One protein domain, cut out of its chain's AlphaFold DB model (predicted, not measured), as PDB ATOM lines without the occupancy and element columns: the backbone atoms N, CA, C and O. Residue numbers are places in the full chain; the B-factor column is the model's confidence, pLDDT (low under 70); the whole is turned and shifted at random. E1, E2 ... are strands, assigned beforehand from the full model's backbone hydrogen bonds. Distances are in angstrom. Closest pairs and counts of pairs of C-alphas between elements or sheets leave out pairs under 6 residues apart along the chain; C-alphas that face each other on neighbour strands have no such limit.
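What this domain is: This is residues 364 to 572 of the 816 residues of the protein "Tad domain-containing protein" of Chloroflexi bacterium (UniProt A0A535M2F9). With little regular structure, the chain winds in stacked turns as a three-walled solenoid of parallel strands, E1 to E12 in order. The printed part has 209 residues, 65 in these named strands, one branched sheet, all strand with no named helix. It is compact, radius of gyration of the C-alphas 15.9 A, spanning 48 by 46 by 35 A.

How they stand to each other: E1, residues 364 to 370, E2, 390 to 399, E5, 458 to 460, E8, 510 to 512, and E11, 546 to 551, are parallel neighbours in turn, with N 367 and O 394 2.9 A apart. So are E2, E4, 407 to 411, E7, 501 to 505, E10, 537 to 541, and E12, 558 to 565, with N 409 and O 502 2.7 A apart. So are E3, 401 to 404, E6, 495 to 498, E9, 518 to 522, and E12.

Where its parts are: E1 begins at C-alpha 364 (160.304, 147.535, 195.013). E2 measures 21.5 A. E12 ends at C-alpha 565 (174.921, 133.644, 182.615).

The domain as a whole: The printed part has no cut. The link from E4 to E5 is long. Residues 471 to 491 are under pLDDT 70.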
ATOM      1  N   CYS A 364     161.608 148.192 194.973       96.25
ATOM      2  CA  CYS A 364     160.304 147.535 195.013       96.25
ATOM      3  C   CYS A 364     160.180 146.504 196.152       96.25
ATOM      4  O   CYS A 364     159.095 145.988 196.399       96.25
ATOM      5  N   GLY A 365     161.260 146.221 196.887       95.50
ATOM      6  CA  GLY A 365     161.242 145.249 197.984       95.50
ATOM      7  C   GLY A 365     160.997 143.814 197.506       95.50
ATOM      8  O   GLY A 365     161.309 143.469 196.371       95.50
ATOM      9  N   SER A 366     160.479 142.956 198.380       96.25
ATOM     10  CA  SER A 366     160.172 141.557 198.052       96.25
ATOM     11  C   SER A 366     158.701 141.373 197.710       96.25
ATOM     12  O   SER A 366     157.839 141.999 198.329       96.25
ATOM     13  N   LEU A 367     158.420 140.476 196.769       95.88
ATOM     14  CA  LEU A 367     157.077 140.234 196.266       95.88
ATOM     15  C   LEU A 367     156.705 138.749 196.401       95.88
ATOM     16  O   LEU A 367     157.414 137.887 195.895       95.88
ATOM     17  N   VAL A 368     155.585 138.463 197.077       95.44
ATOM     18  CA  VAL A 368     154.946 137.135 197.123       95.44
ATOM     19  C   VAL A 368     153.509 137.289 196.641       95.44
ATOM     20  O   VAL A 368     152.733 138.050 197.223       95.44
ATOM     21  N   LEU A 369     153.161 136.582 195.573       93.56
ATOM     22  CA  LEU A 369     151.910 136.717 194.842       93.56
ATOM     23  C   LEU A 369     151.124 135.411 194.879       93.56
ATOM     24  O   LEU A 369     151.547 134.390 194.346       93.56
ATOM     25  N   ASN A 370     149.946 135.468 195.500       91.69
ATOM     26  CA  ASN A 370     149.019 134.344 195.639       91.69
ATOM     27  C   ASN A 370     147.686 134.678 194.938       91.69
ATOM     28  O   ASN A 370     146.622 134.632 195.548       91.69
ATOM     29  N   GLY A 371     147.726 135.159 193.696       84.69
ATOM     30  CA  GLY A 371     146.541 135.572 192.931       84.69
ATOM     31  C   GLY A 371     145.874 136.870 193.413       84.69
ATOM     32  O   GLY A 371     144.811 137.245 192.928       84.69
ATOM     33  N   GLY A 372     146.457 137.562 194.392       86.88
ATOM     34  CA  GLY A 372     146.005 138.882 194.839       86.88
ATOM     35  C   GLY A 372     146.657 140.029 194.053       86.88
ATOM     36  O   GLY A 372     147.604 139.787 193.301       86.88
ATOM     37  N   PRO A 373     146.191 141.277 194.244       86.38
ATOM     38  CA  PRO A 373     146.866 142.463 193.723       86.38
ATOM     39  C   PRO A 373     148.340 142.535 194.141       86.38
ATOM     40  O   PRO A 373     148.685 142.205 195.280       86.38
ATOM     41  N   VAL A 374     149.195 143.026 193.247       88.31
ATOM     42  CA  VAL A 374     150.597 143.348 193.523       88.31
ATOM     43  C   VAL A 374     150.646 144.391 194.635       88.31
ATOM     44  O   VAL A 374     150.082 145.476 194.512       88.31
ATOM     45  N   SER A 375     151.342 144.089 195.729       88.44
ATOM     46  CA  SER A 375     151.493 144.996 196.871       88.44
ATOM     47  C   SER A 375     152.967 145.320 197.098       88.44
ATOM     48  O   SER A 375     153.620 144.717 197.948       88.44
ATOM     49  N   SER A 376     153.489 146.291 196.351       88.81
ATOM     50  CA  SER A 376     154.868 146.764 196.449       88.81
ATOM     51  C   SER A 376     154.947 148.293 196.288       88.81
ATOM     52  O   SER A 376     154.006 148.929 195.806       88.81
ATOM     53  N   PRO A 377     156.080 148.931 196.634       91.12
ATOM     54  CA  PRO A 377     156.343 150.322 196.271       91.12
ATOM     55  C   PRO A 377     156.252 150.596 194.763       91.12
ATOM     56  O   PRO A 377     156.148 151.758 194.376       91.12
ATOM     57  N   CYS A 378     156.310 149.568 193.915       88.12
ATOM     58  CA  CYS A 378     156.239 149.661 192.459       88.12
ATOM     59  C   CYS A 378     154.852 149.298 191.892       88.12
ATOM     60  O   CYS A 378     154.707 149.218 190.681       88.12
ATOM     61  N   THR A 379     153.826 149.131 192.734       85.44
ATOM     62  CA  THR A 379     152.444 148.860 192.297       85.44
ATOM     63  C   THR A 379     151.803 150.049 191.573       85.44
ATOM     64  O   THR A 379     151.985 151.205 191.970       85.44
ATOM     65  N   ASP A 380     150.966 149.751 190.573       79.25
ATOM     66  CA  ASP A 380     149.963 150.669 190.031       79.25
ATOM     67  C   ASP A 380     148.558 150.332 190.561       79.25
ATOM     68  O   ASP A 380     148.073 149.222 190.343       79.25
ATOM     69  N   PRO A 381     147.862 151.256 191.247       76.81
ATOM     70  CA  PRO A 381     146.485 151.027 191.674       76.81
ATOM     71  C   PRO A 381     145.492 150.816 190.520       76.81
ATOM     72  O   PRO A 381     144.417 150.267 190.758       76.81
ATOM     73  N   GLN A 382     145.804 151.294 189.311       75.88
ATOM     74  CA  GLN A 382     144.951 151.146 188.128       75.88
ATOM     75  C   GLN A 382     145.172 149.806 187.418       75.88
ATOM     76  O   GLN A 382     144.249 149.298 186.789       75.88
ATOM     77  N   GLU A 383     146.352 149.210 187.588       74.19
ATOM     78  CA  GLU A 383     146.752 147.930 186.994       74.19
ATOM     79  C   GLU A 383     147.258 146.989 188.101       74.19
ATOM     80  O   GLU A 383     148.453 146.720 188.225       74.19
ATOM     81  N   PRO A 384     146.351 146.485 188.961       79.81
ATOM     82  CA  PRO A 384     146.715 145.790 190.195       79.81
ATOM     83  C   PRO A 384     147.432 144.448 189.990       79.81
ATOM     84  O   PRO A 384     147.902 143.879 190.971       79.81
ATOM     85  N   TYR A 385     147.512 143.932 188.764       82.88
ATOM     86  CA  TYR A 385     148.184 142.672 188.416       82.88
ATOM     87  C   TYR A 385     149.397 142.875 187.493       82.88
ATOM     88  O   TYR A 385     150.025 141.903 187.078       82.88
ATOM     89  N   LEU A 386     149.759 144.134 187.225       82.69
ATOM     90  CA  LEU A 386     150.979 144.491 186.514       82.69
ATOM     91  C   LEU A 386     152.139 144.624 187.508       82.69
ATOM     92  O   LEU A 386     152.088 145.394 188.475       82.69
ATOM     93  N   ILE A 387     153.207 143.876 187.262       88.62
ATOM     94  CA  ILE A 387     154.473 143.980 187.981       88.62
ATOM     95  C   ILE A 387     155.333 144.981 187.207       88.62
ATOM     96  O   ILE A 387     155.577 144.789 186.023       88.62
ATOM     97  N   LYS A 388     155.779 146.059 187.863       87.81
ATOM     98  CA  LYS A 388     156.592 147.115 187.230       87.81
ATOM     99  C   LYS A 388     158.095 146.885 187.399       87.81
ATOM    100  O   LYS A 388     158.493 146.326 188.426       87.81
ATOM    101  N   PRO A 389     158.943 147.378 186.479       92.31
ATOM    102  CA  PRO A 389     160.396 147.284 186.602       92.31
ATOM    103  C   PRO A 389     160.931 147.994 187.853       92.31
ATOM    104  O   PRO A 389     160.361 148.974 188.345       92.31
ATOM    105  N   GLY A 390     162.068 147.518 188.356       95.69
ATOM    106  CA  GLY A 390     162.739 148.062 189.531       95.69
ATOM    107  C   GLY A 390     163.641 147.048 190.232       95.69
ATOM    108  O   GLY A 390     163.926 145.980 189.700       95.69
ATOM    109  N   ILE A 391     164.104 147.403 191.431       97.88
ATOM    110  CA  ILE A 391     164.977 146.568 192.264       97.88
ATOM    111  C   ILE A 391     164.112 145.770 193.233       97.88
ATOM    112  O   ILE A 391     163.500 146.343 194.144       97.88
ATOM    113  N   TYR A 392     164.099 144.455 193.072       98.12
ATOM    114  CA  TYR A 392     163.387 143.526 193.933       98.12
ATOM    115  C   TYR A 392     164.361 142.741 194.814       98.12
ATOM    116  O   TYR A 392     165.480 142.412 194.426       98.12
ATOM    117  N   GLY A 393     163.918 142.421 196.029       97.69
ATOM    118  CA  GLY A 393     164.590 141.424 196.857       97.69
ATOM    119  C   GLY A 393     164.392 140.032 196.268       97.69
ATOM    120  O   GLY A 393     165.342 139.281 196.148       97.69
ATOM    121  N   TYR A 394     163.164 139.705 195.878       97.81
ATOM    122  CA  TYR A 394     162.802 138.512 195.114       97.81
ATOM    123  C   TYR A 394     161.372 138.677 194.595       97.81
ATOM    124  O   TYR A 394     160.618 139.517 195.106       97.81
ATOM    125  N   ILE A 395     160.984 137.847 193.631       97.94
ATOM    126  CA  ILE A 395     159.611 137.746 193.132       97.94
ATOM    127  C   ILE A 395     159.190 136.280 193.204       97.94
ATOM    128  O   ILE A 395     159.818 135.437 192.578       97.94
ATOM    129  N   ALA A 396     158.140 135.971 193.959       96.62
ATOM    130  CA  ALA A 396     157.563 134.634 194.033       96.62
ATOM    131  C   ALA A 396     156.086 134.676 193.647       96.62
ATOM    132  O   ALA A 396     155.268 135.245 194.368       96.62
ATOM    133  N   VAL A 397     155.744 134.071 192.513       95.38
ATOM    134  CA  VAL A 397     154.372 133.870 192.056       95.38
ATOM    135  C   VAL A 397     153.974 132.432 192.344       95.38
ATOM    136  O   VAL A 397     154.526 131.508 191.759       95.38
ATOM    137  N   ASN A 398     153.008 132.249 193.240       93.38
ATOM    138  CA  ASN A 398     152.439 130.941 193.553       93.38
ATOM    139  C   ASN A 398     151.077 130.729 192.883       93.38
ATOM    140  O   ASN A 398     150.651 129.597 192.752       93.38
ATOM    141  N   HIS A 399     150.345 131.783 192.510       89.75
ATOM    142  CA  HIS A 399     149.019 131.647 191.894       89.75
ATOM    143  C   HIS A 399     148.656 132.861 191.061       89.75
ATOM    144  O   HIS A 399     148.983 133.970 191.467       89.75
ATOM    145  N   GLY A 400     147.833 132.661 190.034       86.75
ATOM    146  CA  GLY A 400     147.142 133.726 189.316       86.75
ATOM    147  C   GLY A 400     147.854 134.184 188.050       86.75
ATOM    148  O   GLY A 400     148.932 133.710 187.692       86.75
ATOM    149  N   THR A 401     147.208 135.112 187.356       85.00
ATOM    150  CA  THR A 401     147.728 135.684 186.120       85.00
ATOM    151  C   THR A 401     148.360 137.046 186.392       85.00
ATOM    152  O   THR A 401     147.738 137.891 187.039       85.00
ATOM    153  N   TYR A 402     149.600 137.226 185.937       83.88
ATOM    154  CA  TYR A 402     150.354 138.471 186.081       83.88
ATOM    155  C   TYR A 402     151.092 138.821 184.800       83.88
ATOM    156  O   TYR A 402     151.507 137.946 184.035       83.88
ATOM    157  N   GLU A 403     151.318 140.118 184.638       82.88
ATOM    158  CA  GLU A 403     152.060 140.689 183.525       82.88
ATOM    159  C   GLU A 403     153.284 141.453 184.037       82.88
ATOM    160  O   GLU A 403     153.211 142.154 185.049       82.88
ATOM    161  N   PHE A 404     154.416 141.309 183.351       82.88
ATOM    162  CA  PHE A 404     155.613 142.118 183.560       82.88
ATOM    163  C   PHE A 404     155.650 143.259 182.539       82.88
ATOM    164  O   PHE A 404     155.748 143.018 181.336       82.88
ATOM    165  N   ASP A 405     155.621 144.495 183.038       79.62
ATOM    166  CA  ASP A 405     155.775 145.728 182.254       79.62
ATOM    167  C   ASP A 405     157.175 145.783 181.593       79.62
ATOM    168  O   ASP A 405     158.147 145.309 182.205       79.62
ATOM    169  N   PRO A 406     157.347 146.358 180.385       76.19
ATOM    170  CA  PRO A 406     158.659 146.450 179.754       76.19
ATOM    171  C   PRO A 406     159.669 147.214 180.625       76.19
ATOM    172  O   PRO A 406     159.415 148.329 181.090       76.19
ATOM    173  N   GLY A 407     160.861 146.648 180.824       79.50
ATOM    174  CA  GLY A 407     161.916 147.271 181.621       79.50
ATOM    175  C   GLY A 407     162.843 146.288 182.330       79.50
ATOM    176  O   GLY A 407     162.816 145.087 182.086       79.50
ATOM    177  N   LEU A 408     163.696 146.825 183.209       92.44
ATOM    178  CA  LEU A 408     164.689 146.063 183.970       92.44
ATOM    179  C   LEU A 408     164.175 145.718 185.380       92.44
ATOM    180  O   LEU A 408     163.807 146.605 186.154       92.44
ATOM    181  N   TYR A 409     164.219 144.432 185.706       97.69
ATOM    182  CA  TYR A 409     163.924 143.823 186.998       97.69
ATOM    183  C   TYR A 409     165.236 143.331 187.601       97.69
ATOM    184  O   TYR A 409     165.766 142.300 187.198       97.69
ATOM    185  N   ASP A 410     165.777 144.093 188.544       97.94
ATOM    186  CA  ASP A 410     167.046 143.787 189.201       97.94
ATOM    187  C   ASP A 410     166.770 143.035 190.509       97.94
ATOM    188  O   ASP A 410     166.169 143.577 191.437       97.94
ATOM    189  N   ILE A 411     167.144 141.761 190.562       98.25
ATOM    190  CA  ILE A 411     166.813 140.813 191.624       98.25
ATOM    191  C   ILE A 411     168.040 140.605 192.509       98.25
ATOM    192  O   ILE A 411     169.055 140.054 192.086       98.25
ATOM    193  N   THR A 412     167.942 141.056 193.755       97.44
ATOM    194  CA  THR A 412     169.094 141.211 194.667       97.44
ATOM    195  C   THR A 412     169.156 140.176 195.791       97.44
ATOM    196  O   THR A 412     170.082 140.184 196.602       97.44
ATOM    197  N   GLY A 413     168.179 139.278 195.877       96.44
ATOM    198  CA  GLY A 413     168.063 138.295 196.948       96.44
ATOM    199  C   GLY A 413     167.280 137.059 196.523       96.44
ATOM    200  O   GLY A 413     166.997 136.850 195.350       96.44
ATOM    201  N   VAL A 414     166.937 136.226 197.505       95.88
ATOM    202  CA  VAL A 414     166.285 134.932 197.278       95.88
ATOM    203  C   VAL A 414     164.976 134.826 198.049       95.88
ATOM    204  O   VAL A 414     164.897 135.194 199.225       95.88
ATOM    205  N   ALA A 415     163.945 134.312 197.387       95.38
ATOM    206  CA  ALA A 415     162.679 133.971 198.006       95.38
ATOM    207  C   ALA A 415     162.880 132.766 198.938       95.38
ATOM    208  O   ALA A 415     163.399 131.733 198.502       95.38
ATOM    209  N   PRO A 416     162.483 132.867 200.219       94.50
ATOM    210  CA  PRO A 416     162.479 131.715 201.102       94.50
ATOM    211  C   PRO A 416     161.357 130.754 200.703       94.50
ATOM    212  O   PRO A 416     160.330 131.165 200.159       94.50
ATOM    213  N   VAL A 417     161.513 129.482 201.060       93.94
ATOM    214  CA  VAL A 417     160.410 128.518 201.002       93.94
ATOM    215  C   VAL A 417     159.311 128.940 201.966       93.94
ATOM    216  O   VAL A 417     159.573 129.420 203.076       93.94
ATOM    217  N   ASN A 418     158.069 128.769 201.532       94.75
ATOM    218  CA  ASN A 418     156.902 129.059 202.335       94.75
ATOM    219  C   ASN A 418     156.938 128.262 203.651       94.75
ATOM    220  O   ASN A 418     157.215 127.066 203.708       94.75
ATOM    221  N   THR A 419     156.651 128.953 204.746       94.44
ATOM    222  CA  THR A 419     156.609 128.368 206.095       94.44
ATOM    223  C   THR A 419     155.182 128.209 206.608       94.44
ATOM    224  O   THR A 419     154.955 127.513 207.602       94.44
ATOM    225  N   ALA A 420     154.209 128.834 205.941       91.81
ATOM    226  CA  ALA A 420     152.802 128.715 206.282       91.81
ATOM    227  C   ALA A 420     152.243 127.360 205.811       91.81
ATOM    228  O   ALA A 420     152.553 126.885 204.724       91.81
ATOM    229  N   SER A 421     151.415 126.718 206.632       89.44
ATOM    230  CA  SER A 421     150.799 125.422 206.317       89.44
ATOM    231  C   SER A 421     149.417 125.306 206.967       89.44
ATOM    232  O   SER A 421     149.054 126.129 207.810       89.44
ATOM    233  N   GLY A 422     148.637 124.293 206.579       85.56
ATOM    234  CA  GLY A 422     147.282 124.042 207.089       85.56
ATOM    235  C   GLY A 422     146.204 124.214 206.018       85.56
ATOM    236  O   GLY A 422     146.506 124.313 204.837       85.56
ATOM    237  N   ALA A 423     144.930 124.224 206.406       83.81
ATOM    238  CA  ALA A 423     143.849 124.518 205.468       83.81
ATOM    239  C   ALA A 423     143.734 126.037 205.269       83.81
ATOM    240  O   ALA A 423     143.557 126.771 206.240       83.81
ATOM    241  N   GLY A 424     143.829 126.494 204.020       82.50
ATOM    242  CA  GLY A 424     143.670 127.899 203.654       82.50
ATOM    243  C   GLY A 424     144.745 128.836 204.214       82.50
ATOM    244  O   GLY A 424     144.435 129.902 204.747       82.50
ATOM    245  N   TYR A 425     146.013 128.439 204.128       91.81
ATOM    246  CA  TYR A 425     147.137 129.331 204.421       91.81
ATOM    247  C   TYR A 425     147.364 130.308 203.263       91.81
ATOM    248  O   TYR A 425     147.106 129.972 202.115       91.81
ATOM    249  N   ASN A 426     147.896 131.495 203.546       90.75
ATOM    250  CA  ASN A 426     148.454 132.367 202.512       90.75
ATOM    251  C   ASN A 426     149.961 132.131 202.475       90.75
ATOM    252  O   ASN A 426     150.613 132.281 203.513       90.75
ATOM    253  N   ALA A 427     150.507 131.754 201.319       92.69
ATOM    254  CA  ALA A 427     151.934 131.493 201.225       92.69
ATOM    255  C   ALA A 427     152.739 132.775 201.490       92.69
ATOM    256  O   ALA A 427     152.380 133.859 201.023       92.69
ATOM    257  N   ASN A 428     153.820 132.646 202.259       93.69
ATOM    258  CA  ASN A 428     154.736 133.740 202.607       93.69
ATOM    259  C   ASN A 428     156.119 133.597 201.949       93.69
ATOM    260  O   ASN A 428     157.076 134.243 202.373       93.69
ATOM    261  N   GLY A 429     156.204 132.743 200.932       94.31
ATOM    262  CA  GLY A 429     157.404 132.377 200.193       94.31
ATOM    263  C   GLY A 429     157.034 131.451 199.033       94.31
ATOM    264  O   GLY A 429     155.880 131.455 198.602       94.31
ATOM    265  N   ILE A 430     157.987 130.645 198.572       94.50
ATOM    266  CA  ILE A 430     157.790 129.640 197.519       94.50
ATOM    267  C   ILE A 430     156.912 128.493 198.032       94.50
ATOM    268  O   ILE A 430     157.278 127.829 199.002       94.50
ATOM    269  N   ASP A 431     155.765 128.258 197.397       92.38
ATOM    270  CA  ASP A 431     154.841 127.176 197.746       92.38
ATOM    271  C   ASP A 431     154.961 125.988 196.777       92.38
ATOM    272  O   ASP A 431     154.485 126.051 195.649       92.38
ATOM    273  N   HIS A 432     155.535 124.883 197.260       89.81
ATOM    274  CA  HIS A 432     155.736 123.640 196.500       89.81
ATOM    275  C   HIS A 432     154.579 122.628 196.629       89.81
ATOM    276  O   HIS A 432     154.706 121.472 196.233       89.81
ATOM    277  N   SER A 433     153.449 122.986 197.247       89.44
ATOM    278  CA  SER A 433     152.411 121.994 197.588       89.44
ATOM    279  C   SER A 433     151.688 121.358 196.402       89.44
ATOM    280  O   SER A 433     151.084 120.300 196.589       89.44
ATOM    281  N   ARG A 434     151.734 121.955 195.204       87.31
ATOM    282  CA  ARG A 434     151.208 121.322 193.983       87.31
ATOM    283  C   ARG A 434     152.269 120.813 193.018       87.31
ATOM    284  O   ARG A 434     151.880 120.172 192.045       87.31
ATOM    285  N   GLU A 435     153.546 120.942 193.371       83.25
ATOM    286  CA  GLU A 435     154.653 120.249 192.702       83.25
ATOM    287  C   GLU A 435     154.593 118.758 193.017       83.25
ATOM    288  O   GLU A 435     155.190 118.231 193.963       83.25
ATOM    289  N   THR A 436     153.725 118.093 192.271       71.94
ATOM    290  CA  THR A 436     153.386 116.677 192.437       71.94
ATOM    291  C   THR A 436     153.644 115.886 191.165       71.94
ATOM    292  O   THR A 436     153.532 114.654 191.184       71.94
ATOM    293  N   ALA A 437     153.992 116.569 190.071       63.06
ATOM    294  CA  ALA A 437     154.408 115.927 188.845       63.06
ATOM    295  C   ALA A 437     155.683 115.101 189.087       63.06
ATOM    296  O   ALA A 437     156.581 115.469 189.841       63.06
ATOM    297  N   VAL A 438     155.733 113.916 188.473       57.09
ATOM    298  CA  VAL A 438     156.955 113.100 188.405       57.09
ATOM    299  C   VAL A 438     157.670 113.452 187.107       57.09
ATOM    300  O   VAL A 438     157.821 112.625 186.207       57.09
ATOM    301  N   ASP A 439     158.031 114.715 186.975       62.53
ATOM    302  CA  ASP A 439     158.961 115.222 185.977       62.53
ATOM    303  C   ASP A 439     160.266 115.633 186.683       62.53
ATOM    304  O   ASP A 439     160.609 115.116 187.752       62.53
ATOM    305  N   PHE A 440     161.075 116.465 186.032       62.97
ATOM    306  CA  PHE A 440     162.356 116.912 186.568       62.97
ATOM    307  C   PHE A 440     162.214 118.149 187.484       62.97
ATOM    308  O   PHE A 440     163.217 118.823 187.708       62.97
ATOM    309  N   ASP A 441     161.042 118.413 188.080       62.66
ATOM    310  CA  ASP A 441     160.798 119.525 189.016       62.66
ATOM    311  C   ASP A 441     161.670 119.464 190.281       62.66
ATOM    312  O   ASP A 441     162.008 118.396 190.804       62.66
ATOM    313  N   LEU A 442     162.114 120.626 190.776       66.94
ATOM    314  CA  LEU A 442     163.076 120.755 191.886       66.94
ATOM    315  C   LEU A 442     162.586 120.140 193.208       66.94
ATOM    316  O   LEU A 442     163.424 119.661 193.981       66.94
ATOM    317  N   CYS A 443     161.272 120.076 193.450       74.69
ATOM    318  CA  CYS A 443     160.688 119.472 194.644       74.69
ATOM    319  C   CYS A 443     159.688 118.356 194.316       74.69
ATOM    320  O   CYS A 443     158.857 118.481 193.436       74.69
ATOM    321  N   THR A 444     159.716 117.272 195.097       70.38
ATOM    322  CA  THR A 444     158.729 116.167 195.022       70.38
ATOM    323  C   THR A 444     157.976 115.973 196.340       70.38
ATOM    324  O   THR A 444     157.349 114.942 196.585       70.38
ATOM    325  N   GLY A 445     158.091 116.942 197.253       74.69
ATOM    326  CA  GLY A 445     157.563 116.816 198.606       74.69
ATOM    327  C   GLY A 445     156.054 117.028 198.713       74.69
ATOM    328  O   GLY A 445     155.479 116.576 199.702       74.69
ATOM    329  N   GLY A 446     155.424 117.689 197.732       80.31
ATOM    330  CA  GLY A 446     153.974 117.904 197.668       80.31
ATOM    331  C   GLY A 446     153.378 118.594 198.903       80.31
ATOM    332  O   GLY A 446     152.206 118.397 199.221       80.31
ATOM    333  N   LEU A 447     154.184 119.353 199.653       87.75
ATOM    334  CA  LEU A 447     153.759 120.085 200.846       87.75
ATOM    335  C   LEU A 447     154.144 121.556 200.723       87.75
ATOM    336  O   LEU A 447     155.140 121.918 200.113       87.75
ATOM    337  N   ALA A 448     153.382 122.418 201.390       87.88
ATOM    338  CA  ALA A 448     153.555 123.865 201.274       87.88
ATOM    339  C   ALA A 448     154.933 124.364 201.733       87.88
ATOM    340  O   ALA A 448     155.363 125.444 201.350       87.88
ATOM    341  N   ASN A 449     155.596 123.583 202.582       88.56
ATOM    342  CA  ASN A 449     156.899 123.850 203.176       88.56
ATOM    343  C   ASN A 449     157.935 122.767 202.830       88.56
ATOM    344  O   ASN A 449     158.940 122.629 203.536       88.56
ATOM    345  N   SER A 450     157.675 121.946 201.806       85.88
ATOM    346  CA  SER A 450     158.659 120.964 201.362       85.88
ATOM    347  C   SER A 450     159.863 121.630 200.705       85.88
ATOM    348  O   SER A 450     159.792 122.761 200.245       85.88
ATOM    349  N   CYS A 451     160.978 120.898 200.675       84.75
ATOM    350  CA  CYS A 451     162.226 121.315 200.039       84.75
ATOM    351  C   CYS A 451     162.779 122.666 200.531       84.75
ATOM    352  O   CYS A 451     163.089 123.528 199.720       84.75
ATOM    353  N   PRO A 452     163.007 122.832 201.850       84.44
ATOM    354  CA  PRO A 452     163.362 124.112 202.482       84.44
ATOM    355  C   PRO A 452     164.671 124.753 201.983       84.44
ATOM    356  O   PRO A 452     164.979 125.882 202.357       84.44
ATOM    357  N   SER A 453     165.467 124.028 201.193       82.06
ATOM    358  CA  SER A 453     166.704 124.504 200.570       82.06
ATOM    359  C   SER A 453     166.527 125.021 199.140       82.06
ATOM    360  O   SER A 453     167.497 125.510 198.570       82.06
ATOM    361  N   LEU A 454     165.344 124.877 198.535       82.94
ATOM    362  CA  LEU A 454     165.065 125.374 197.191       82.94
ATOM    363  C   LEU A 454     164.638 126.831 197.269       82.94
ATOM    364  O   LEU A 454     163.542 127.160 197.704       82.94
ATOM    365  N   THR A 455     165.534 127.713 196.860       87.69
ATOM    366  CA  THR A 455     165.282 129.150 196.821       87.69
ATOM    367  C   THR A 455     165.516 129.661 195.412       87.69
ATOM    368  O   THR A 455     166.393 129.148 194.718       87.69
ATOM    369  N   ALA A 456     164.806 130.708 195.017       92.19
ATOM    370  CA  ALA A 456     164.978 131.356 193.722       92.19
ATOM    371  C   ALA A 456     164.925 132.877 193.887       92.19
ATOM    372  O   ALA A 456     164.278 133.373 194.809       92.19
ATOM    373  N   GLY A 457     165.601 133.618 193.014       96.19
ATOM    374  CA  GLY A 457     165.425 135.069 192.940       96.19
ATOM    375  C   GLY A 457     164.072 135.406 192.315       96.19
ATOM    376  O   GLY A 457     163.322 136.236 192.835       96.19
ATOM    377  N   VAL A 458     163.730 134.691 191.240       97.50
ATOM    378  CA  VAL A 458     162.407 134.707 190.614       97.50
ATOM    379  C   VAL A 458     161.837 133.298 190.619       97.50
ATOM    380  O   VAL A 458     162.456 132.375 190.099       97.50
ATOM    381  N   TRP A 459     160.658 133.146 191.209       96.12
ATOM    382  CA  TRP A 459     159.895 131.910 191.247       96.12
ATOM    383  C   TRP A 459     158.536 132.107 190.585       96.12
ATOM    384  O   TRP A 459     157.804 133.034 190.940       96.12
ATOM    385  N   ILE A 460     158.182 131.214 189.667       94.62
ATOM    386  CA  ILE A 460     156.879 131.162 189.013       94.62
ATOM    387  C   ILE A 460     156.374 129.726 189.092       94.62
ATOM    388  O   ILE A 460     156.792 128.868 188.326       94.62
ATOM    389  N   GLY A 461     155.445 129.458 189.995       91.81
ATOM    390  CA  GLY A 461     154.875 128.129 190.143       91.81
ATOM    391  C   GLY A 461     153.387 128.167 190.420       91.81
ATOM    392  O   GLY A 461     152.703 129.179 190.234       91.81
ATOM    393  N   HIS A 462     152.885 127.038 190.891       90.25
ATOM    394  CA  HIS A 462     151.503 126.889 191.298       90.25
ATOM    395  C   HIS A 462     151.454 126.261 192.693       90.25
ATOM    396  O   HIS A 462     151.835 125.111 192.884       90.25
ATOM    397  N   GLY A 463     151.023 127.034 193.685       88.88
ATOM    398  CA  GLY A 463     150.880 126.597 195.066       88.88
ATOM    399  C   GLY A 463     149.547 125.897 195.320       88.88
ATOM    400  O   GLY A 463     148.707 125.718 194.443       88.88
ATOM    401  N   GLY A 464     149.333 125.490 196.562       87.38
ATOM    402  CA  GLY A 464     148.096 124.886 197.064       87.38
ATOM    403  C   GLY A 464     147.430 125.733 198.146       87.38
ATOM    404  O   GLY A 464     146.419 125.315 198.717       87.38
ATOM    405  N   GLY A 465     148.002 126.902 198.442       86.06
ATOM    406  CA  GLY A 465     147.483 127.855 199.409       86.06
ATOM    407  C   GLY A 465     146.192 128.536 198.959       86.06
ATOM    408  O   GLY A 465     145.641 128.292 197.887       86.06
ATOM    409  N   ASN A 466     145.688 129.421 199.814       88.25
ATOM    410  CA  ASN A 466     144.630 130.347 199.451       88.25
ATOM    411  C   ASN A 466     145.123 131.297 198.364       88.25
ATOM    412  O   ASN A 466     146.213 131.865 198.459       88.25
ATOM    413  N   PHE A 467     144.242 131.545 197.406       85.81
ATOM    414  CA  PHE A 467     144.460 132.491 196.331       85.81
ATOM    415  C   PHE A 467     143.357 133.550 196.288       85.81
ATOM    416  O   PHE A 467     142.252 133.362 196.810       85.81
ATOM    417  N   GLY A 468     143.668 134.692 195.678       78.94
ATOM    418  CA  GLY A 468     142.681 135.732 195.390       78.94
ATOM    419  C   GLY A 468     141.552 135.203 194.503       78.94
ATOM    420  O   GLY A 468     141.769 134.333 193.659       78.94
ATOM    421  N   ALA A 469     140.334 135.721 194.686       74.06
ATOM    422  CA  ALA A 469     139.206 135.364 193.826       74.06
ATOM    423  C   ALA A 469     139.567 135.588 192.351       74.06
ATOM    424  O   ALA A 469     140.201 136.590 192.039       74.06
ATOM    425  N   TYR A 470     139.146 134.675 191.468       73.06
ATOM    426  CA  TYR A 470     139.322 134.850 190.028       73.06
ATOM    427  C   TYR A 470     138.672 136.157 189.582       73.06
ATOM    428  O   TYR A 470     137.446 136.295 189.615       73.06
ATOM    429  N   VAL A 471     139.502 137.115 189.189       65.25
ATOM    430  CA  VAL A 471     139.092 138.315 188.480       65.25
ATOM    431  C   VAL A 471     139.288 137.991 187.006       65.25
ATOM    432  O   VAL A 471     140.428 137.826 186.571       65.25
ATOM    433  N   PRO A 472     138.202 137.840 186.231       53.25
ATOM    434  CA  PRO A 472     138.336 137.653 184.798       53.25
ATOM    435  C   PRO A 472     139.105 138.834 184.200       53.25
ATOM    436  O   PRO A 472     138.945 139.956 184.691       53.25
ATOM    437  N   PRO A 473     139.906 138.609 183.147       49.44
ATOM    438  CA  PRO A 473     140.567 139.691 182.437       49.44
ATOM    439  C   PRO A 473     139.561 140.761 182.039       49.44
ATOM    440  O   PRO A 473     138.617 140.517 181.290       49.44
ATOM    441  N   THR A 474     139.723 141.946 182.620       40.25
ATOM    442  CA  THR A 474     138.915 143.119 182.298       40.25
ATOM    443  C   THR A 474     139.521 143.785 181.080       40.25
ATOM    444  O   THR A 474     140.340 144.671 181.273       40.25
ATOM    445  N   SER A 475     139.200 143.331 179.858       35.69
ATOM    446  CA  SER A 475     139.789 143.810 178.587       35.69
ATOM    447  C   SER A 475     140.370 145.220 178.700       35.69
ATOM    448  O   SER A 475     139.630 146.209 178.696       35.69
ATOM    449  N   GLY A 476     141.690 145.292 178.897       33.53
ATOM    450  CA  GLY A 476     142.404 146.553 178.988       33.53
ATOM    451  C   GLY A 476     142.282 147.247 177.643       33.53
ATOM    452  O   GLY A 476     142.623 146.682 176.605       33.53
ATOM    453  N   THR A 477     141.723 148.449 177.635       29.23
ATOM    454  CA  THR A 477     141.699 149.292 176.445       29.23
ATOM    455  C   THR A 477     143.123 149.766 176.179       29.23
ATOM    456  O   THR A 477     143.648 150.537 176.979       29.23
ATOM    457  N   CYS A 478     143.682 149.341 175.044       24.64
ATOM    458  CA  CYS A 478     144.995 149.705 174.496       24.64
ATOM    459  C   CYS A 478     146.179 148.909 175.073       24.64
ATOM    460  O   CYS A 478     146.670 149.268 176.132       24.64
ATOM    461  N   LEU A 479     146.653 147.891 174.330       30.83
ATOM    462  CA  LEU A 479     148.065 147.512 174.090       30.83
ATOM    463  C   LEU A 479     148.111 146.118 173.421       30.83
ATOM    464  O   LEU A 479     147.859 145.105 174.064       30.83
ATOM    465  N   GLY A 480     148.422 146.058 172.119       30.52
ATOM    466  CA  GLY A 480     148.939 144.831 171.493       30.52
ATOM    467  C   GLY A 480     150.383 144.609 171.974       30.52
ATOM    468  O   GLY A 480     151.125 145.566 172.180       30.52
ATOM    469  N   SER A 481     150.798 143.396 172.305       27.39
ATOM    470  CA  SER A 481     151.430 142.445 171.391       27.39
ATOM    471  C   SER A 481     151.597 141.123 172.136       27.39
ATOM    472  O   SER A 481     152.045 141.138 173.275       27.39
ATOM    473  N   VAL A 482     151.284 139.998 171.478       30.12
ATOM    474  CA  VAL A 482     151.643 138.614 171.877       30.12
ATOM    475  C   VAL A 482     151.676 138.353 173.390       30.12
ATOM    476  O   VAL A 482     152.711 138.134 174.009       30.12
ATOM    477  N   GLY A 483     150.485 138.333 173.963       32.25
ATOM    478  CA  GLY A 483     150.225 137.983 175.350       32.25
ATOM    479  C   GLY A 483     148.903 138.627 175.692       32.25
ATOM    480  O   GLY A 483     148.785 139.841 175.589       32.25
ATOM    481  N   GLY A 484     147.872 137.836 175.985       33.03
ATOM    482  CA  GLY A 484     146.606 138.405 176.430       33.03
ATOM    483  C   GLY A 484     146.888 139.337 177.602       33.03
ATOM    484  O   GLY A 484     147.333 138.851 178.640       33.03
ATOM    485  N   GLY A 485     146.678 140.643 177.407       35.91
ATOM    486  CA  GLY A 485     146.785 141.634 178.470       35.91
ATOM    487  C   GLY A 485     145.930 141.148 179.626       35.91
ATOM    488  O   GLY A 485     144.705 141.023 179.509       35.91
ATOM    489  N   SER A 486     146.589 140.754 180.708       42.88
ATOM    490  CA  SER A 486     145.924 140.103 181.824       42.88
ATOM    491  C   SER A 486     145.565 141.147 182.860       42.88
ATOM    492  O   SER A 486     146.033 141.178 183.989       42.88
ATOM    493  N   SER A 487     144.586 141.969 182.521       45.62
ATOM    494  CA  SER A 487     143.800 142.694 183.518       45.62
ATOM    495  C   SER A 487     142.867 141.755 184.308       45.62
ATOM    496  O   SER A 487     141.800 142.156 184.781       45.62
ATOM    497  N   GLY A 488     143.233 140.474 184.409       48.38
ATOM    498  CA  GLY A 488     142.515 139.422 185.101       48.38
ATOM    499  C   GLY A 488     143.482 138.780 186.052       48.38
ATOM    500  O   GLY A 488     144.489 138.246 185.613       48.38
ATOM    501  N   GLY A 489     143.203 138.875 187.341       56.16
ATOM    502  CA  GLY A 489     144.071 138.324 188.359       56.16
ATOM    503  C   GLY A 489     143.300 137.557 189.412       56.16
ATOM    504  O   GLY A 489     142.122 137.780 189.650       56.16
ATOM    505  N   GLY A 490     143.971 136.603 190.035       60.69
ATOM    506  CA  GLY A 490     143.330 135.607 190.888       60.69
ATOM    507  C   GLY A 490     142.772 134.424 190.108       60.69
ATOM    508  O   GLY A 490     142.712 134.430 188.883       60.69
ATOM    509  N   GLY A 491     142.365 133.392 190.843       64.69
ATOM    510  CA  GLY A 491     142.064 132.064 190.306       64.69
ATOM    511  C   GLY A 491     143.209 131.071 190.487       64.69
ATOM    512  O   GLY A 491     144.290 131.426 190.948       64.69
ATOM    513  N   ASP A 492     142.923 129.807 190.170       70.69
ATOM    514  CA  ASP A 492     143.855 128.701 190.411       70.69
ATOM    515  C   ASP A 492     145.027 128.772 189.415       70.69
ATOM    516  O   ASP A 492     146.177 128.821 189.826       70.69
ATOM    517  N   ALA A 493     144.759 128.889 188.111       81.88
ATOM    518  CA  ALA A 493     145.793 128.815 187.077       81.88
ATOM    519  C   ALA A 493     146.865 129.920 187.187       81.88
ATOM    520  O   ALA A 493     146.543 131.110 187.244       81.88
ATOM    521  N   THR A 494     148.141 129.520 187.150       87.50
ATOM    522  CA  THR A 494     149.273 130.446 187.015       87.50
ATOM    523  C   THR A 494     149.574 130.679 185.537       87.50
ATOM    524  O   THR A 494     149.838 129.725 184.798       87.50
ATOM    525  N   VAL A 495     149.530 131.942 185.106       84.56
ATOM    526  CA  VAL A 495     149.881 132.371 183.744       84.56
ATOM    527  C   VAL A 495     150.729 133.635 183.833       84.56
ATOM    528  O   VAL A 495     150.334 134.588 184.500       84.56
ATOM    529  N   ILE A 496     151.875 133.652 183.161       84.06
ATOM    530  CA  ILE A 496     152.793 134.790 183.152       84.06
ATOM    531  C   ILE A 496     153.013 135.280 181.731       84.06
ATOM    532  O   ILE A 496     153.362 134.500 180.840       84.06
ATOM    533  N   THR A 497     152.865 136.589 181.554       80.38
ATOM    534  CA  THR A 497     153.236 137.297 180.331       80.38
ATOM    535  C   THR A 497     154.247 138.400 180.631       80.38
ATOM    536  O   THR A 497     154.252 138.999 181.704       80.38
ATOM    537  N   GLY A 498     155.134 138.676 179.685       72.06
ATOM    538  CA  GLY A 498     156.049 139.807 179.758       72.06
ATOM    539  C   GLY A 498     156.653 140.083 178.395       72.06
ATOM    540  O   GLY A 498     157.147 139.166 177.739       72.06
ATOM    541  N   SER A 499     156.614 141.340 177.964       70.56
ATOM    542  CA  SER A 499     157.223 141.786 176.713       70.56
ATOM    543  C   SER A 499     158.192 142.917 177.003       70.56
ATOM    544  O   SER A 499     157.876 143.823 177.767       70.56
ATOM    545  N   GLY A 500     159.400 142.862 176.447       68.94
ATOM    546  CA  GLY A 500     160.429 143.851 176.751       68.94
ATOM    547  C   GLY A 500     160.949 143.795 178.193       68.94
ATOM    548  O   GLY A 500     161.495 144.791 178.674       68.94
ATOM    549  N   ALA A 501     160.763 142.675 178.895       82.00
ATOM    550  CA  ALA A 501     161.180 142.505 180.284       82.00
ATOM    551  C   ALA A 501     162.599 141.928 180.357       82.00
ATOM    552  O   ALA A 501     162.935 140.996 179.633       82.00
ATOM    553  N   VAL A 502     163.429 142.461 181.252       93.19
ATOM    554  CA  VAL A 502     164.784 141.958 181.512       93.19
ATOM    555  C   VAL A 502     164.925 141.627 182.984       93.19
ATOM    556  O   VAL A 502     164.785 142.513 183.821       93.19
ATOM    557  N   PHE A 503     165.261 140.385 183.303       98.00
ATOM    558  CA  PHE A 503     165.548 139.944 184.661       98.00
ATOM    559  C   PHE A 503     167.052 139.840 184.856       98.00
ATOM    560  O   PHE A 503     167.699 138.989 184.251       98.00
ATOM    561  N   ARG A 504     167.602 140.695 185.715       97.62
ATOM    562  CA  ARG A 504     168.988 140.611 186.167       97.62
ATOM    563  C   ARG A 504     169.025 139.991 187.553       97.62
ATOM    564  O   ARG A 504     168.394 140.511 188.464       97.62
ATOM    565  N   LEU A 505     169.732 138.882 187.714       97.81
ATOM    566  CA  LEU A 505     169.754 138.075 188.930       97.81
ATOM    567  C   LEU A 505     171.134 138.170 189.588       97.81
ATOM    568  O   LEU A 505     172.072 137.451 189.243       97.81
ATOM    569  N   GLU A 506     171.268 139.080 190.556       95.62
ATOM    570  CA  GLU A 506     172.487 139.200 191.371       95.62
ATOM    571  C   GLU A 506     172.579 138.083 192.422       95.62
ATOM    572  O   GLU A 506     173.670 137.720 192.867       95.62
ATOM    573  N   SER A 507     171.432 137.528 192.824       92.69
ATOM    574  CA  SER A 507     171.330 136.401 193.748       92.69
ATOM    575  C   SER A 507     170.114 135.537 193.429       92.69
ATOM    576  O   SER A 507     169.050 136.057 193.097       92.69
ATOM    577  N   GLY A 508     170.266 134.220 193.591       90.81
ATOM    578  CA  GLY A 508     169.232 133.247 193.250       90.81
ATOM    579  C   GLY A 508     169.048 133.083 191.748       90.81
ATOM    580  O   GLY A 508     169.482 133.918 190.969       90.81
ATOM    581  N   GLY A 509     168.388 131.993 191.368       92.62
ATOM    582  CA  GLY A 509     168.083 131.694 189.973       92.62
ATOM    583  C   GLY A 509     166.700 132.167 189.533       92.62
ATOM    584  O   GLY A 509     165.892 132.637 190.345       92.62
ATOM    585  N   PHE A 510     166.420 131.985 188.247       95.50
ATOM    586  CA  PHE A 510     165.084 132.095 187.666       95.50
ATOM    587  C   PHE A 510     164.467 130.702 187.566       95.50
ATOM    588  O   PHE A 510     165.066 129.822 186.954       95.50
ATOM    589  N   VAL A 511     163.288 130.494 188.146       93.19
ATOM    590  CA  VAL A 511     162.618 129.189 188.152       93.19
ATOM    591  C   VAL A 511     161.153 129.332 187.760       93.19
ATOM    592  O   VAL A 511     160.420 130.093 188.395       93.19
ATOM    593  N   SER A 512     160.718 128.558 186.765       91.62
ATOM    594  CA  SER A 512     159.305 128.268 186.506       91.62
ATOM    595  C   SER A 512     159.020 126.766 186.537       91.62
ATOM    596  O   SER A 512     159.915 125.992 186.219       91.62
ATOM    597  N   THR A 513     157.811 126.355 186.934       88.81
ATOM    598  CA  THR A 513     157.459 124.941 187.199       88.81
ATOM    599  C   THR A 513     156.484 124.374 186.162       88.81
ATOM    600  O   THR A 513     155.776 125.129 185.487       88.81
ATOM    601  N   ASN A 514     156.387 123.045 186.049       86.12
ATOM    602  CA  ASN A 514     155.462 122.392 185.115       86.12
ATOM    603  C   ASN A 514     153.978 122.689 185.404       86.12
ATOM    604  O   ASN A 514     153.125 122.525 184.536       86.12
ATOM    605  N   GLU A 515     153.613 123.166 186.591       86.19
ATOM    606  CA  GLU A 515     152.234 123.571 186.879       86.19
ATOM    607  C   GLU A 515     151.850 124.928 186.264       86.19
ATOM    608  O   GLU A 515     150.670 125.298 186.254       86.19
ATOM    609  N   VAL A 516     152.818 125.685 185.741       86.38
ATOM    610  CA  VAL A 516     152.557 126.956 185.060       86.38
ATOM    611  C   VAL A 516     151.828 126.683 183.748       86.38
ATOM    612  O   VAL A 516     152.366 126.092 182.819       86.38
ATOM    613  N   THR A 517     150.581 127.136 183.645       82.88
ATOM    614  CA  THR A 517     149.697 126.830 182.504       82.88
ATOM    615  C   THR A 517     149.955 127.683 181.258       82.88
ATOM    616  O   THR A 517     149.500 127.345 180.162       82.88
ATOM    617  N   GLY A 518     150.686 128.788 181.415       82.19
ATOM    618  CA  GLY A 518     151.095 129.660 180.322       82.19
ATOM    619  C   GLY A 518     152.302 130.501 180.712       82.19
ATOM    620  O   GLY A 518     152.259 131.204 181.721       82.19
ATOM    621  N   LEU A 519     153.361 130.436 179.911       80.94
ATOM    622  CA  LEU A 519     154.581 131.215 180.111       80.94
ATOM    623  C   LEU A 519     155.012 131.864 178.796       80.94
ATOM    624  O   LEU A 519     155.544 131.199 177.907       80.94
ATOM    625  N   THR A 520     154.792 133.169 178.671       81.44
ATOM    626  CA  THR A 520     155.221 133.947 177.504       81.44
ATOM    627  C   THR A 520     156.122 135.081 177.963       81.44
ATOM    628  O   THR A 520     155.651 136.052 178.547       81.44
ATOM    629  N   LEU A 521     157.422 134.969 177.704       80.06
ATOM    630  CA  LEU A 521     158.400 135.984 178.085       80.06
ATOM    631  C   LEU A 521     159.209 136.419 176.874       80.06
ATOM    632  O   LEU A 521     159.761 135.595 176.149       80.06
ATOM    633  N   SER A 522     159.309 137.725 176.674       79.31
ATOM    634  CA  SER A 522     160.135 138.332 175.642       79.31
ATOM    635  C   SER A 522     161.045 139.379 176.271       79.31
ATOM    636  O   SER A 522     160.588 140.259 177.005       79.31
ATOM    637  N   GLY A 523     162.341 139.246 175.986       71.19
ATOM    638  CA  GLY A 523     163.375 140.198 176.357       71.19
ATOM    639  C   GLY A 523     163.153 141.562 175.717       71.19
ATOM    640  O   GLY A 523     162.245 141.755 174.906       71.19
ATOM    641  N   ALA A 524     164.012 142.520 176.057       67.81
ATOM    642  CA  ALA A 524     164.013 143.810 175.376       67.81
ATOM    643  C   ALA A 524     164.142 143.621 173.852       67.81
ATOM    644  O   ALA A 524     164.915 142.793 173.376       67.81
ATOM    645  N   GLY A 525     163.411 144.410 173.064       60.56
ATOM    646  CA  GLY A 525     163.734 144.554 171.647       60.56
ATOM    647  C   GLY A 525     165.134 145.156 171.479       60.56
ATOM    648  O   GLY A 525     165.616 145.888 172.351       60.56
ATOM    649  N   VAL A 526     165.793 144.887 170.350       59.50
ATOM    650  CA  VAL A 526     167.091 145.503 170.040       59.50
ATOM    651  C   VAL A 526     166.936 147.027 170.040       59.50
ATOM    652  O   VAL A 526     166.166 147.591 169.266       59.50
ATOM    653  N   GLY A 527     167.642 147.698 170.946       61.53
ATOM    654  CA  GLY A 527     167.541 149.142 171.153       61.53
ATOM    655  C   GLY A 527     166.349 149.642 171.957       61.53
ATOM    656  O   GLY A 527     166.285 150.841 172.223       61.53
ATOM    657  N   ALA A 528     165.443 148.761 172.377       59.72
ATOM    658  CA  ALA A 528     164.219 149.149 173.071       59.72
ATOM    659  C   ALA A 528     164.466 149.570 174.527       59.72
ATOM    660  O   ALA A 528     163.708 150.366 175.077       59.72
ATOM    661  N   LEU A 529     165.532 149.060 175.158       68.81
ATOM    662  CA  LEU A 529     165.820 149.322 176.565       68.81
ATOM    663  C   LEU A 529     167.239 149.867 176.777       68.81
ATOM    664  O   LEU A 529     168.241 149.160 176.662       68.81
ATOM    665  N   ALA A 530     167.316 151.141 177.170       70.69
ATOM    666  CA  ALA A 530     168.578 151.820 177.467       70.69
ATOM    667  C   ALA A 530     169.337 151.188 178.649       70.69
ATOM    668  O   ALA A 530     170.566 151.208 178.668       70.69
ATOM    669  N   ALA A 531     168.617 150.598 179.612       81.62
ATOM    670  CA  ALA A 531     169.206 149.965 180.790       81.62
ATOM    671  C   ALA A 531     170.117 148.774 180.449       81.62
ATOM    672  O   ALA A 531     170.994 148.464 181.239       81.62
ATOM    673  N   VAL A 532     169.954 148.149 179.280       83.06
ATOM    674  CA  VAL A 532     170.790 147.030 178.800       83.06
ATOM    675  C   VAL A 532     171.601 147.404 177.557       83.06
ATOM    676  O   VAL A 532     171.958 146.551 176.748       83.06
ATOM    677  N   ASN A 533     171.822 148.708 177.349       77.50
ATOM    678  CA  ASN A 533     172.500 149.255 176.173       77.50
ATOM    679  C   ASN A 533     171.917 148.740 174.835       77.50
ATOM    680  O   ASN A 533     172.639 148.515 173.863       77.50
ATOM    681  N   GLY A 534     170.596 148.516 174.805       68.75
ATOM    682  CA  GLY A 534     169.868 148.014 173.642       68.75
ATOM    683  C   GLY A 534     170.097 146.541 173.292       68.75
ATOM    684  O   GLY A 534     169.647 146.115 172.231       68.75
ATOM    685  N   SER A 535     170.767 145.764 174.145       76.81
ATOM    686  CA  SER A 535     170.862 144.311 173.981       76.81
ATOM    687  C   SER A 535     169.478 143.656 174.105       76.81
ATOM    688  O   SER A 535     168.716 144.061 174.987       76.81
ATOM    689  N   PRO A 536     169.140 142.631 173.295       76.62
ATOM    690  CA  PRO A 536     167.868 141.925 173.406       76.62
ATOM    691  C   PRO A 536     167.859 140.906 174.557       76.62
ATOM    692  O   PRO A 536     167.533 139.730 174.387       76.62
ATOM    693  N   LEU A 537     168.301 141.357 175.728       87.75
ATOM    694  CA  LEU A 537     168.476 140.570 176.940       87.75
ATOM    695  C   LEU A 537     167.111 140.224 177.532       87.75
ATOM    696  O   LEU A 537     166.235 141.082 177.592       87.75
ATOM    697  N   LEU A 538     166.934 138.977 177.959       92.38
ATOM    698  CA  LEU A 538     165.782 138.536 178.745       92.38
ATOM    699  C   LEU A 538     166.222 138.149 180.155       92.38
ATOM    700  O   LEU A 538     165.663 138.655 181.121       92.38
ATOM    701  N   LEU A 539     167.219 137.269 180.268       96.56
ATOM    702  CA  LEU A 539     167.771 136.825 181.548       96.56
ATOM    703  C   LEU A 539     169.263 137.157 181.604       96.56
ATOM    704  O   LEU A 539     169.997 136.863 180.662       96.56
ATOM    705  N   ASP A 540     169.688 137.750 182.712       96.50
ATOM    706  CA  ASP A 540     171.069 138.100 183.040       96.50
ATOM    707  C   ASP A 540     171.422 137.545 184.422       96.50
ATOM    708  O   ASP A 540     171.167 138.168 185.451       96.50
ATOM    709  N   GLU A 541     171.954 136.329 184.452       95.81
ATOM    710  CA  GLU A 541     172.327 135.617 185.670       95.81
ATOM    711  C   GLU A 541     173.776 135.946 186.049       95.81
ATOM    712  O   GLU A 541     174.741 135.377 185.529       95.81
ATOM    713  N   GLU A 542     173.946 136.867 186.994       95.06
ATOM    714  CA  GLU A 542     175.255 137.358 187.445       95.06
ATOM    715  C   GLU A 542     175.869 136.481 188.554       95.06
ATOM    716  O   GLU A 542     176.819 136.884 189.231       95.06
ATOM    717  N   ASN A 543     175.349 135.264 188.752       90.75
ATOM    718  CA  ASN A 543     175.813 134.330 189.773       90.75
ATOM    719  C   ASN A 543     175.810 132.853 189.286       90.75
ATOM    720  O   ASN A 543     175.627 132.566 188.103       90.75
ATOM    721  N   SER A 544     176.110 131.903 190.182       87.56
ATOM    722  CA  SER A 544     176.215 130.461 189.863       87.56
ATOM    723  C   SER A 544     174.912 129.674 190.104       87.56
ATOM    724  O   SER A 544     174.968 128.456 190.288       87.56
ATOM    725  N   SER A 545     173.758 130.340 190.194       87.00
ATOM    726  CA  SER A 545     172.462 129.665 190.329       87.00
ATOM    727  C   SER A 545     171.985 129.117 188.980       87.00
ATOM    728  O   SER A 545     172.623 129.303 187.943       87.00
ATOM    729  N   PHE A 546     170.881 128.373 189.006       86.19
ATOM    730  CA  PHE A 546     170.287 127.778 187.812       86.19
ATOM    731  C   PHE A 546     169.170 128.652 187.250       86.19
ATOM    732  O   PHE A 546     168.368 129.207 187.998       86.19
ATOM    733  N   ILE A 547     169.084 128.685 185.926       91.44
ATOM    734  CA  ILE A 547     167.912 129.148 185.193       91.44
ATOM    735  C   ILE A 547     167.129 127.899 184.805       91.44
ATOM    736  O   ILE A 547     167.591 127.118 183.979       91.44
ATOM    737  N   HIS A 548     165.964 127.697 185.404       89.38
ATOM    738  CA  HIS A 548     165.093 126.558 185.149       89.38
ATOM    739  C   HIS A 548     163.773 127.058 184.559       89.38
ATOM    740  O   HIS A 548     163.030 127.783 185.216       89.38
ATOM    741  N   ILE A 549     163.507 126.708 183.301       89.56
ATOM    742  CA  ILE A 549     162.307 127.137 182.579       89.56
ATOM    743  C   ILE A 549     161.465 125.905 182.260       89.56
ATOM    744  O   ILE A 549     161.743 125.166 181.308       89.56
ATOM    745  N   ASP A 550     160.422 125.720 183.056       86.94
ATOM    746  CA  ASP A 550     159.394 124.695 182.887       86.94
ATOM    747  C   ASP A 550     158.004 125.345 182.786       86.94
ATOM    748  O   ASP A 550     157.777 126.454 183.283       86.94
ATOM    749  N   ALA A 551     157.099 124.686 182.072       84.69
ATOM    750  CA  ALA A 551     155.696 125.049 181.979       84.69
ATOM    751  C   ALA A 551     154.871 123.873 181.441       84.69
ATOM    752  O   ALA A 551     155.303 123.142 180.537       84.69
ATOM    753  N   HIS A 552     153.623 123.791 181.906       83.12
ATOM    754  CA  HIS A 552     152.654 122.797 181.472       83.12
ATOM    755  C   HIS A 552     152.468 122.821 179.965       83.12
ATOM    756  O   HIS A 552     152.537 123.869 179.319       83.12
ATOM    757  N   ALA A 553     152.125 121.668 179.403       75.69
ATOM    758  CA  ALA A 553     152.042 121.534 177.972       75.69
ATOM    759  C   ALA A 553     150.993 122.437 177.310       75.69
ATOM    760  O   ALA A 553     149.790 122.231 177.460       75.69
ATOM    761  N   SER A 554     151.458 123.425 176.539       71.25
ATOM    762  CA  SER A 554     150.618 124.465 175.943       71.25
ATOM    763  C   SER A 554     151.200 124.983 174.625       71.25
ATOM    764  O   SER A 554     152.415 125.042 174.439       71.25
ATOM    765  N   SER A 555     150.328 125.400 173.702       63.84
ATOM    766  CA  SER A 555     150.708 125.980 172.403       63.84
ATOM    767  C   SER A 555     151.204 127.428 172.476       63.84
ATOM    768  O   SER A 555     151.516 128.012 171.430       63.84
ATOM    769  N   ASN A 556     151.190 128.012 173.678       68.00
ATOM    770  CA  ASN A 556     151.429 129.431 173.935       68.00
ATOM    771  C   ASN A 556     152.707 129.683 174.752       68.00
ATOM    772  O   ASN A 556     153.069 130.839 174.958       68.00
ATOM    773  N   ASN A 557     153.395 128.626 175.201       75.31
ATOM    774  CA  ASN A 557     154.645 128.776 175.940       75.31
ATOM    775  C   ASN A 557     155.764 129.167 174.979       75.31
ATOM    776  O   ASN A 557     156.098 128.393 174.079       75.31
ATOM    777  N   VAL A 558     156.319 130.362 175.159       78.50
ATOM    778  CA  VAL A 558     157.377 130.906 174.305       78.50
ATOM    779  C   VAL A 558     158.292 131.786 175.141       78.50
ATOM    780  O   VAL A 558     157.835 132.690 175.839       78.50
ATOM    781  N   VAL A 559     159.595 131.557 175.011       82.25
ATOM    782  CA  VAL A 559     160.631 132.423 175.567       82.25
ATOM    783  C   VAL A 559     161.422 133.034 174.417       82.25
ATOM    784  O   VAL A 559     161.890 132.324 173.529       82.25
ATOM    785  N   THR A 560     161.539 134.360 174.398       81.12
ATOM    786  CA  THR A 560     162.222 135.103 173.334       81.12
ATOM    787  C   THR A 560     163.281 136.039 173.906       81.12
ATOM    788  O   THR A 560     162.983 136.806 174.815       81.12
ATOM    789  N   GLY A 561     164.498 136.029 173.366       81.44
ATOM    790  CA  GLY A 561     165.591 136.925 173.768       81.44
ATOM    791  C   GLY A 561     166.877 136.200 174.165       81.44
ATOM    792  O   GLY A 561     167.031 134.994 173.967       81.44
ATOM    793  N   VAL A 562     167.836 136.956 174.697       87.69
ATOM    794  CA  VAL A 562     169.129 136.430 175.150       87.69
ATOM    795  C   VAL A 562     169.030 135.985 176.604       87.69
ATOM    796  O   VAL A 562     168.639 136.760 177.478       87.69
ATOM    797  N   ILE A 563     169.429 134.742 176.855       93.81
ATOM    798  CA  ILE A 563     169.673 134.205 178.190       93.81
ATOM    799  C   ILE A 563     171.183 134.191 178.394       93.81
ATOM    800  O   ILE A 563     171.907 133.468 177.706       93.81
ATOM    801  N   TYR A 564     171.650 135.011 179.321       94.69
ATOM    802  CA  TYR A 564     173.049 135.130 179.682       94.69
ATOM    803  C   TYR A 564     173.262 134.654 181.113       94.69
ATOM    804  O   TYR A 564     172.513 135.016 182.016       94.69
ATOM    805  N   GLN A 565     174.326 133.887 181.315       92.38
ATOM    806  CA  GLN A 565     174.921 133.644 182.615       92.38
ATOM    807  C   GLN A 565     176.369 134.136 182.593       92.38
ATOM    808  O   GLN A 565     177.076 134.046 181.585       92.38
ATOM    809  N   THR A 566     176.820 134.678 183.720       89.69
ATOM    810  CA  THR A 566     178.171 135.210 183.868       89.69
ATOM    811  C   THR A 566     179.239 134.159 183.571       89.69
ATOM    812  O   THR A 566     179.190 133.027 184.056       89.69
ATOM    813  N   ASN A 567     180.276 134.539 182.823       86.00
ATOM    814  CA  ASN A 567     181.405 133.648 182.520       86.00
ATOM    815  C   ASN A 567     182.256 133.284 183.755       86.00
ATOM    816  O   ASN A 567     183.114 132.407 183.677       86.00
ATOM    817  N   ALA A 568     182.024 133.960 184.884       84.25
ATOM    818  CA  ALA A 568     182.593 133.626 186.182       84.25
ATOM    819  C   ALA A 568     181.784 132.551 186.931       84.25
ATOM    820  O   ALA A 568     182.189 132.149 188.023       84.25
ATOM    821  N   ALA A 569     180.648 132.106 186.380       80.81
ATOM    822  CA  ALA A 569     179.841 131.051 186.965       80.81
ATOM    823  C   ALA A 569     180.668 129.771 187.076       80.81
ATOM    824  O   ALA A 569     181.387 129.370 186.161       80.81
ATOM    825  N   THR A 570     180.565 129.143 188.239       77.94
ATOM    826  CA  THR A 570     181.295 127.912 188.562       77.94
ATOM    827  C   THR A 570     180.356 126.715 188.742       77.94
ATOM    828  O   THR A 570     180.773 125.645 189.176       77.94
ATOM    829  N   GLY A 571     179.082 126.922 188.425       77.38
ATOM    830  CA  GLY A 571     177.977 125.986 188.532       77.38
ATOM    831  C   GLY A 571     176.713 126.649 187.989       77.38
ATOM    832  O   GLY A 571     176.762 127.778 187.491       77.38
ATOM    833  N   GLY A 572     175.582 125.960 188.091       79.50
ATOM    834  CA  GLY A 572     174.345 126.433 187.481       79.50
ATOM    835  C   GLY A 572     174.241 126.008 186.019       79.50
ATOM    836  O   GLY A 572     174.717 124.935 185.639       79.50
TER     837      GLY A 572